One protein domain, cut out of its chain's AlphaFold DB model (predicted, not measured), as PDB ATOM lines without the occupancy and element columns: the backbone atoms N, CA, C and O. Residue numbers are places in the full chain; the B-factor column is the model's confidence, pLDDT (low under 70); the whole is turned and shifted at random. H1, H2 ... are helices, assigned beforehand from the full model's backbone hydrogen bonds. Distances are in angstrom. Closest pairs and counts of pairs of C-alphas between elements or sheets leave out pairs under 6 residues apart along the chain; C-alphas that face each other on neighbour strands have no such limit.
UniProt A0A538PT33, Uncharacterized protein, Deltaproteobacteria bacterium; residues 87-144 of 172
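What this domain is: This is residues 87 to 144 of the 172 residues of an uncharacterized protein of Deltaproteobacteria bacterium (UniProt A0A538PT33). The longest helix, H4, and H2 form the two sides of an open U, with H3 across one end between them and H1 in the gap between the two sides. It is a loosely built frame in which no two helices clearly touch. The printed part has 58 residues with four named helices, in the order H1, H2, H3, H4, and no named strand; the class is all helix. It is only just loose, close to compact, with a radius of gyration of the C-alphas of 12.5 A, and spans 30 by 26 by 15 A.

Where its parts are: H4, residues 129 to 143, is 21.0 A long from first to last C-alpha and ends with C-alpha 143 at (202.290, 176.352, 170.330). H3 has residues 116 to 126 and is 15.9 A long. H2, residues 99 to 111, is 18.5 A long and begins with C-alpha 99 at (202.440, 159.621, 165.973). H1 has residues 87 to 96, is 14.2 A long, and begins with C-alpha 87 at (189.146, 173.301, 166.214).

How they stand to each other: H4 and H3 are close but not clearly touching, the closest C-alphas being those of Leu 124 and Leu 132, 7.0 A apart; they run opposite ways at a steep tilt of 54 degrees. H3 and H2 are close but not clearly touching, about perpendicular at 79 degrees, with the C-alphas of Leu 109 and Thr 118 closest at 7.8 A. H2 and H4 are apart. H1 is close to but not clearly touching H2, with the C-alphas of Leu 94 and Met 102 closest at 7.0 A, and H3, with those of Ile 87 and Ile 120 closest at 7.1 A. H1 and H4 are near each other. In H1, H2 and H4 every O i to N i+4 pair is within hydrogen-bond range; in H3, 6 of 7 are.

The domain as a whole: The two C-alphas farthest apart, those of Thr 111 and Arg 141, are 32.4 A apart. The printed part has no cut, and its three links are tight. Mean pLDDT of the printed part is 72.1; 20 residues are under 70, among them residues 109 to 120.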
ATOM      1  N   ILE A  87     187.998 173.609 167.070       61.28
ATOM      2  CA  ILE A  87     189.146 173.301 166.214       61.28
ATOM      3  C   ILE A  87     190.470 173.437 166.983       61.28
ATOM      4  O   ILE A  87     191.385 172.640 166.808       61.28
ATOM      5  N   ALA A  88     190.587 174.425 167.873       63.50
ATOM      6  CA  ALA A  88     191.786 174.628 168.682       63.50
ATOM      7  C   ALA A  88     191.965 173.543 169.752       63.50
ATOM      8  O   ALA A  88     193.093 173.106 169.970       63.50
ATOM      9  N   ALA A  89     190.875 173.105 170.389       66.31
ATOM     10  CA  ALA A  89     190.912 171.974 171.319       66.31
ATOM     11  C   ALA A  89     191.340 170.694 170.596       66.31
ATOM     12  O   ALA A  89     192.214 169.973 171.067       66.31
ATOM     13  N   LEU A  90     190.783 170.469 169.408       69.75
ATOM     14  CA  LEU A  90     191.076 169.301 168.597       69.75
ATOM     15  C   LEU A  90     192.527 169.281 168.088       69.75
ATOM     16  O   LEU A  90     193.193 168.255 168.184       69.75
ATOM     17  N   LEU A  91     193.058 170.414 167.619       71.12
ATOM     18  CA  LEU A  91     194.466 170.522 167.221       71.12
ATOM     19  C   LEU A  91     195.423 170.321 168.404       71.12
ATOM     20  O   LEU A  91     196.449 169.666 168.244       71.12
ATOM     21  N   ALA A  92     195.093 170.841 169.589       69.44
ATOM     22  CA  ALA A  92     195.883 170.597 170.798       69.44
ATOM     23  C   ALA A  92     195.846 169.116 171.210       69.44
ATOM     24  O   ALA A  92     196.864 168.554 171.611       69.44
ATOM     25  N   GLN A  93     194.694 168.465 171.048       72.75
ATOM     26  CA  GLN A  93     194.526 167.046 171.334       72.75
ATOM     27  C   GLN A  93     195.313 166.172 170.347       72.75
ATOM     28  O   GLN A  93     196.031 165.272 170.784       72.75
ATOM     29  N   LEU A  94     195.275 166.500 169.051       70.56
ATOM     30  CA  LEU A  94     196.103 165.869 168.018       70.56
ATOM     31  C   LEU A  94     197.602 166.080 168.272       70.56
ATOM     32  O   LEU A  94     198.384 165.152 168.091       70.56
ATOM     33  N   ALA A  95     198.007 167.266 168.738       69.88
ATOM     34  CA  ALA A  95     199.397 167.551 169.098       69.88
ATOM     35  C   ALA A  95     199.868 166.773 170.341       69.88
ATOM     36  O   ALA A  95     201.063 166.522 170.483       69.88
ATOM     37  N   SER A  96     198.945 166.382 171.227       70.38
ATOM     38  CA  SER A  96     199.243 165.554 172.403       70.38
ATOM     39  C   SER A  96     199.245 164.045 172.120       70.38
ATOM     40  O   SER A  96     199.658 163.268 172.980       70.38
ATOM     41  N   MET A  97     198.791 163.611 170.936       70.19
ATOM     42  CA  MET A  97     198.721 162.194 170.577       70.19
ATOM     43  C   MET A  97     200.061 161.658 170.040       70.19
ATOM     44  O   MET A  97     200.745 162.345 169.274       70.19
ATOM     45  N   PRO A  98     200.428 160.402 170.364       79.88
ATOM     46  CA  PRO A  98     201.556 159.719 169.734       79.88
ATOM     47  C   PRO A  98     201.366 159.608 168.215       79.88
ATOM     48  O   PRO A  98     200.249 159.400 167.735       79.88
ATOM     49  N   ARG A  99     202.465 159.687 167.449       70.88
ATOM     50  CA  ARG A  99     202.440 159.621 165.973       70.88
ATOM     51  C   ARG A  99     201.721 158.383 165.429       70.88
ATOM     52  O   ARG A  99     201.032 158.501 164.421       70.88
ATOM     53  N   ASP A 100     201.827 157.242 166.104       81.94
ATOM     54  CA  ASP A 100     201.162 156.001 165.687       81.94
ATOM     55  C   ASP A 100     199.629 156.104 165.758       81.94
ATOM     56  O   ASP A 100     198.929 155.646 164.857       81.94
ATOM     57  N   GLN A 101     199.093 156.793 166.774       77.19
ATOM     58  CA  GLN A 101     197.649 157.037 166.891       77.19
ATOM     59  C   GLN A 101     197.156 158.045 165.853       77.19
ATOM     60  O   GLN A 101     196.058 157.901 165.321       77.19
ATOM     61  N   MET A 102     197.978 159.043 165.526       75.88
ATOM     62  CA  MET A 102     197.661 160.006 164.471       75.88
ATOM     63  C   MET A 102     197.522 159.317 163.109       75.88
ATOM     64  O   MET A 102     196.634 159.669 162.335       75.88
ATOM     65  N   PHE A 103     198.366 158.319 162.829       77.12
ATOM     66  CA  PHE A 103     198.341 157.574 161.572       77.12
ATOM     67  C   PHE A 103     197.125 156.646 161.466       77.12
ATOM     68  O   PHE A 103     196.486 156.595 160.416       77.12
ATOM     69  N   GLU A 104     196.758 155.963 162.554       77.50
ATOM     70  CA  GLU A 104     195.537 155.145 162.599       77.50
ATOM     71  C   GLU A 104     194.263 155.995 162.497       77.50
ATOM     72  O   GLU A 104     193.340 155.619 161.777       77.50
ATOM     73  N   LEU A 105     194.238 157.194 163.094       73.19
ATOM     74  CA  LEU A 105     193.155 158.150 162.853       73.19
ATOM     75  C   LEU A 105     193.114 158.582 161.385       73.19
ATOM     76  O   LEU A 105     192.052 158.518 160.776       73.19
ATOM     77  N   LEU A 106     194.247 158.957 160.778       73.38
ATOM     78  CA  LEU A 106     194.302 159.335 159.356       73.38
ATOM     79  C   LEU A 106     193.763 158.228 158.442       73.38
ATOM     80  O   LEU A 106     193.034 158.494 157.486       73.38
ATOM     81  N   LYS A 107     194.099 156.979 158.763       75.38
ATOM     82  CA  LYS A 107     193.625 155.793 158.058       75.38
ATOM     83  C   LYS A 107     192.124 155.587 158.264       75.38
ATOM     84  O   LYS A 107     191.425 155.355 157.284       75.38
ATOM     85  N   GLN A 108     191.614 155.782 159.483       70.56
ATOM     86  CA  GLN A 108     190.175 155.788 159.764       70.56
ATOM     87  C   GLN A 108     189.427 156.903 159.021       70.56
ATOM     88  O   GLN A 108     188.334 156.648 158.519       70.56
ATOM     89  N   LEU A 109     190.002 158.104 158.893       65.88
ATOM     90  CA  LEU A 109     189.427 159.185 158.081       65.88
ATOM     91  C   LEU A 109     189.369 158.811 156.594       65.88
ATOM     92  O   LEU A 109     188.382 159.113 155.928       65.88
ATOM     93  N   ALA A 110     190.404 158.146 156.075       63.38
ATOM     94  CA  ALA A 110     190.433 157.687 154.688       63.38
ATOM     95  C   ALA A 110     189.412 156.566 154.419       63.38
ATOM     96  O   ALA A 110     188.916 156.439 153.301       63.38
ATOM     97  N   THR A 111     189.075 155.764 155.434       64.31
ATOM     98  CA  THR A 111     188.149 154.629 155.304       64.31
ATOM     99  C   THR A 111     186.725 154.911 155.786       64.31
ATOM    100  O   THR A 111     185.861 154.047 155.646       64.31
ATOM    101  N   SER A 112     186.433 156.069 156.389       50.03
ATOM    102  CA  SER A 112     185.102 156.355 156.949       50.03
ATOM    103  C   SER A 112     184.697 157.831 156.791       50.03
ATOM    104  O   SER A 112     185.293 158.704 157.421       50.03
ATOM    105  N   PRO A 113     183.638 158.137 156.012       55.69
ATOM    106  CA  PRO A 113     183.257 159.517 155.700       55.69
ATOM    107  C   PRO A 113     182.582 160.279 156.858       55.69
ATOM    108  O   PRO A 113     182.466 161.500 156.787       55.69
ATOM    109  N   SER A 114     182.157 159.610 157.941       53.41
ATOM    110  CA  SER A 114     181.361 160.218 159.026       53.41
ATOM    111  C   SER A 114     182.170 160.617 160.268       53.41
ATOM    112  O   SER A 114     181.687 160.493 161.397       53.41
ATOM    113  N   SER A 115     183.417 161.053 160.108       60.56
ATOM    114  CA  SER A 115     184.181 161.541 161.257       60.56
ATOM    115  C   SER A 115     183.772 162.991 161.578       60.56
ATOM    116  O   SER A 115     183.566 163.785 160.658       60.56
ATOM    117  N   PRO A 116     183.686 163.402 162.857       61.44
ATOM    118  CA  PRO A 116     183.474 164.809 163.225       61.44
ATOM    119  C   PRO A 116     184.599 165.722 162.701       61.44
ATOM    120  O   PRO A 116     184.422 166.933 162.578       61.44
ATOM    121  N   LEU A 117     185.740 165.133 162.329       60.31
ATOM    122  CA  LEU A 117     186.825 165.802 161.626       60.31
ATOM    123  C   LEU A 117     186.466 166.159 160.185       60.31
ATOM    124  O   LEU A 117     186.938 167.182 159.711       60.31
ATOM    125  N   THR A 118     185.611 165.391 159.503       66.94
ATOM    126  CA  THR A 118     185.146 165.708 158.144       66.94
ATOM    127  C   THR A 118     184.426 167.054 158.116       66.94
ATOM    128  O   THR A 118     184.690 167.864 157.236       66.94
ATOM    129  N   GLY A 119     183.573 167.336 159.109       69.88
ATOM    130  CA  GLY A 119     182.896 168.632 159.223       69.88
ATOM    131  C   GLY A 119     183.875 169.782 159.460       69.88
ATOM    132  O   GLY A 119     183.752 170.838 158.848       69.88
ATOM    133  N   ILE A 120     184.902 169.553 160.282       69.88
ATOM    134  CA  ILE A 120     185.958 170.542 160.529       69.88
ATOM    135  C   ILE A 120     186.808 170.752 159.270       69.88
ATOM    136  O   ILE A 120     187.106 171.889 158.927       69.88
ATOM    137  N   LEU A 121     187.177 169.690 158.555       73.38
ATOM    138  CA  LEU A 121     187.945 169.771 157.312       73.38
ATOM    139  C   LEU A 121     187.147 170.446 156.193       73.38
ATOM    140  O   LEU A 121     187.713 171.265 155.479       73.38
ATOM    141  N   ALA A 122     185.845 170.173 156.085       73.50
ATOM    142  CA  ALA A 122     184.946 170.870 155.170       73.50
ATOM    143  C   ALA A 122     184.889 172.370 155.498       73.50
ATOM    144  O   ALA A 122     185.092 173.205 154.621       73.50
ATOM    145  N   GLN A 123     184.747 172.714 156.778       75.94
ATOM    146  CA  GLN A 123     184.744 174.103 157.232       75.94
ATOM    147  C   GLN A 123     186.096 174.803 157.000       75.94
ATOM    148  O   GLN A 123     186.137 175.975 156.634       75.94
ATOM    149  N   LEU A 124     187.213 174.092 157.172       77.38
ATOM    150  CA  LEU A 124     188.547 174.593 156.829       77.38
ATOM    151  C   LEU A 124     188.740 174.733 155.314       77.38
ATOM    152  O   LEU A 124     189.477 175.619 154.889       77.38
ATOM    153  N   SER A 125     188.089 173.889 154.509       76.50
ATOM    154  CA  SER A 125     188.129 173.965 153.043       76.50
ATOM    155  C   SER A 125     187.268 175.093 152.474       76.50
ATOM    156  O   SER A 125     187.572 175.605 151.402       76.50
ATOM    157  N   GLU A 126     186.233 175.518 153.205       81.56
ATOM    158  CA  GLU A 126     185.416 176.691 152.868       81.56
ATOM    159  C   GLU A 126     186.097 178.016 153.250       81.56
ATOM    160  O   GLU A 126     185.696 179.079 152.773       81.56
ATOM    161  N   MET A 127     187.138 177.984 154.091       81.12
ATOM    162  CA  MET A 127     187.916 179.182 154.395       81.12
ATOM    163  C   MET A 127     188.808 179.571 153.208       81.12
ATOM    164  O   MET A 127     189.524 178.723 152.669       81.12
ATOM    165  N   PRO A 128     188.864 180.865 152.837       87.25
ATOM    166  CA  PRO A 128     189.826 181.329 151.851       87.25
ATOM    167  C   PRO A 128     191.250 181.067 152.350       87.25
ATOM    168  O   PRO A 128     191.553 181.165 153.547       87.25
ATOM    169  N   ARG A 129     192.132 180.714 151.412       75.38
ATOM    170  CA  ARG A 129     193.497 180.237 151.676       75.38
ATOM    171  C   ARG A 129     194.280 181.183 152.585       75.38
ATOM    172  O   ARG A 129     195.028 180.727 153.447       75.38
ATOM    173  N   GLU A 130     194.092 182.487 152.421       88.50
ATOM    174  CA  GLU A 130     194.761 183.532 153.194       88.50
ATOM    175  C   GLU A 130     194.378 183.446 154.677       88.50
ATOM    176  O   GLU A 130     195.255 183.455 155.543       88.50
ATOM    177  N   GLN A 131     193.087 183.261 154.976       84.25
ATOM    178  CA  GLN A 131     192.603 183.116 156.351       84.25
ATOM    179  C   GLN A 131     193.056 181.797 156.979       84.25
ATOM    180  O   GLN A 131     193.363 181.753 158.173       84.25
ATOM    181  N   LEU A 132     193.131 180.724 156.187       85.25
ATOM    182  CA  LEU A 132     193.642 179.438 156.655       85.25
ATOM    183  C   LEU A 132     195.118 179.557 157.070       85.25
ATOM    184  O   LEU A 132     195.497 179.139 158.165       85.25
ATOM    185  N   VAL A 133     195.944 180.177 156.222       82.06
ATOM    186  CA  VAL A 133     197.372 180.408 156.492       82.06
ATOM    187  C   VAL A 133     197.570 181.311 157.708       82.06
ATOM    188  O   VAL A 133     198.457 181.054 158.528       82.06
ATOM    189  N   GLU A 134     196.746 182.346 157.869       83.19
ATOM    190  CA  GLU A 134     196.811 183.241 159.025       83.19
ATOM    191  C   GLU A 134     196.437 182.519 160.329       83.19
ATOM    192  O   GLU A 134     197.143 182.638 161.337       83.19
ATOM    193  N   LEU A 135     195.388 181.689 160.305       81.44
ATOM    194  CA  LEU A 135     194.955 180.890 161.451       81.44
ATOM    195  C   LEU A 135     196.011 179.852 161.859       81.44
ATOM    196  O   LEU A 135     196.322 179.730 163.048       81.44
ATOM    197  N   ILE A 136     196.614 179.160 160.886       79.56
ATOM    198  CA  ILE A 136     197.707 178.207 161.125       79.56
ATOM    199  C   ILE A 136     198.924 178.924 161.720       79.56
ATOM    200  O   ILE A 136     199.436 178.486 162.749       79.56
ATOM    201  N   ASN A 137     199.357 180.054 161.149       76.12
ATOM    202  CA  ASN A 137     200.485 180.831 161.679       76.12
ATOM    203  C   ASN A 137     200.233 181.314 163.111       76.12
ATOM    204  O   ASN A 137     201.106 181.193 163.976       76.12
ATOM    205  N   LYS A 138     199.027 181.823 163.385       76.50
ATOM    206  CA  LYS A 138     198.622 182.268 164.723       76.50
ATOM    207  C   LYS A 138     198.685 181.125 165.738       76.50
ATOM    208  O   LYS A 138     199.125 181.336 166.867       76.50
ATOM    209  N   LYS A 139     198.280 179.914 165.346       72.12
ATOM    210  CA  LYS A 139     198.307 178.729 166.216       72.12
ATOM    211  C   LYS A 139     199.702 178.141 166.390       72.12
ATOM    212  O   LYS A 139     200.079 177.864 167.522       72.12
ATOM    213  N   LEU A 140     200.488 178.020 165.323       73.62
ATOM    214  CA  LEU A 140     201.883 177.576 165.408       73.62
ATOM    215  C   LEU A 140     202.702 178.502 166.305       73.62
ATOM    216  O   LEU A 140     203.471 178.027 167.132       73.62
ATOM    217  N   ARG A 141     202.475 179.816 166.221       73.50
ATOM    218  CA  ARG A 141     203.118 180.781 167.118       73.50
ATOM    219  C   ARG A 141     202.670 180.626 168.577       73.50
ATOM    220  O   ARG A 141     203.477 180.861 169.465       73.50
ATOM    221  N   ALA A 142     201.421 180.227 168.824       70.25
ATOM    222  CA  ALA A 142     200.912 179.963 170.173       70.25
ATOM    223  C   ALA A 142     201.425 178.638 170.770       70.25
ATOM    224  O   ALA A 142     201.490 178.510 171.989       70.25
ATOM    225  N   LEU A 143     201.764 177.661 169.925       58.72
ATOM    226  CA  LEU A 143     202.290 176.352 170.330       58.72
ATOM    227  C   LEU A 143     203.824 176.300 170.358       58.72
ATOM    228  O   LEU A 143     204.387 175.401 170.976       58.72
ATOM    229  N   ALA A 144     204.508 177.237 169.696       67.56
ATOM    230  CA  ALA A 144     205.958 177.323 169.734       67.56
ATOM    231  C   ALA A 144     206.415 177.677 171.164       67.56
ATOM    232  O   ALA A 144     206.020 178.727 171.677       67.56
TER     233      ALA A 144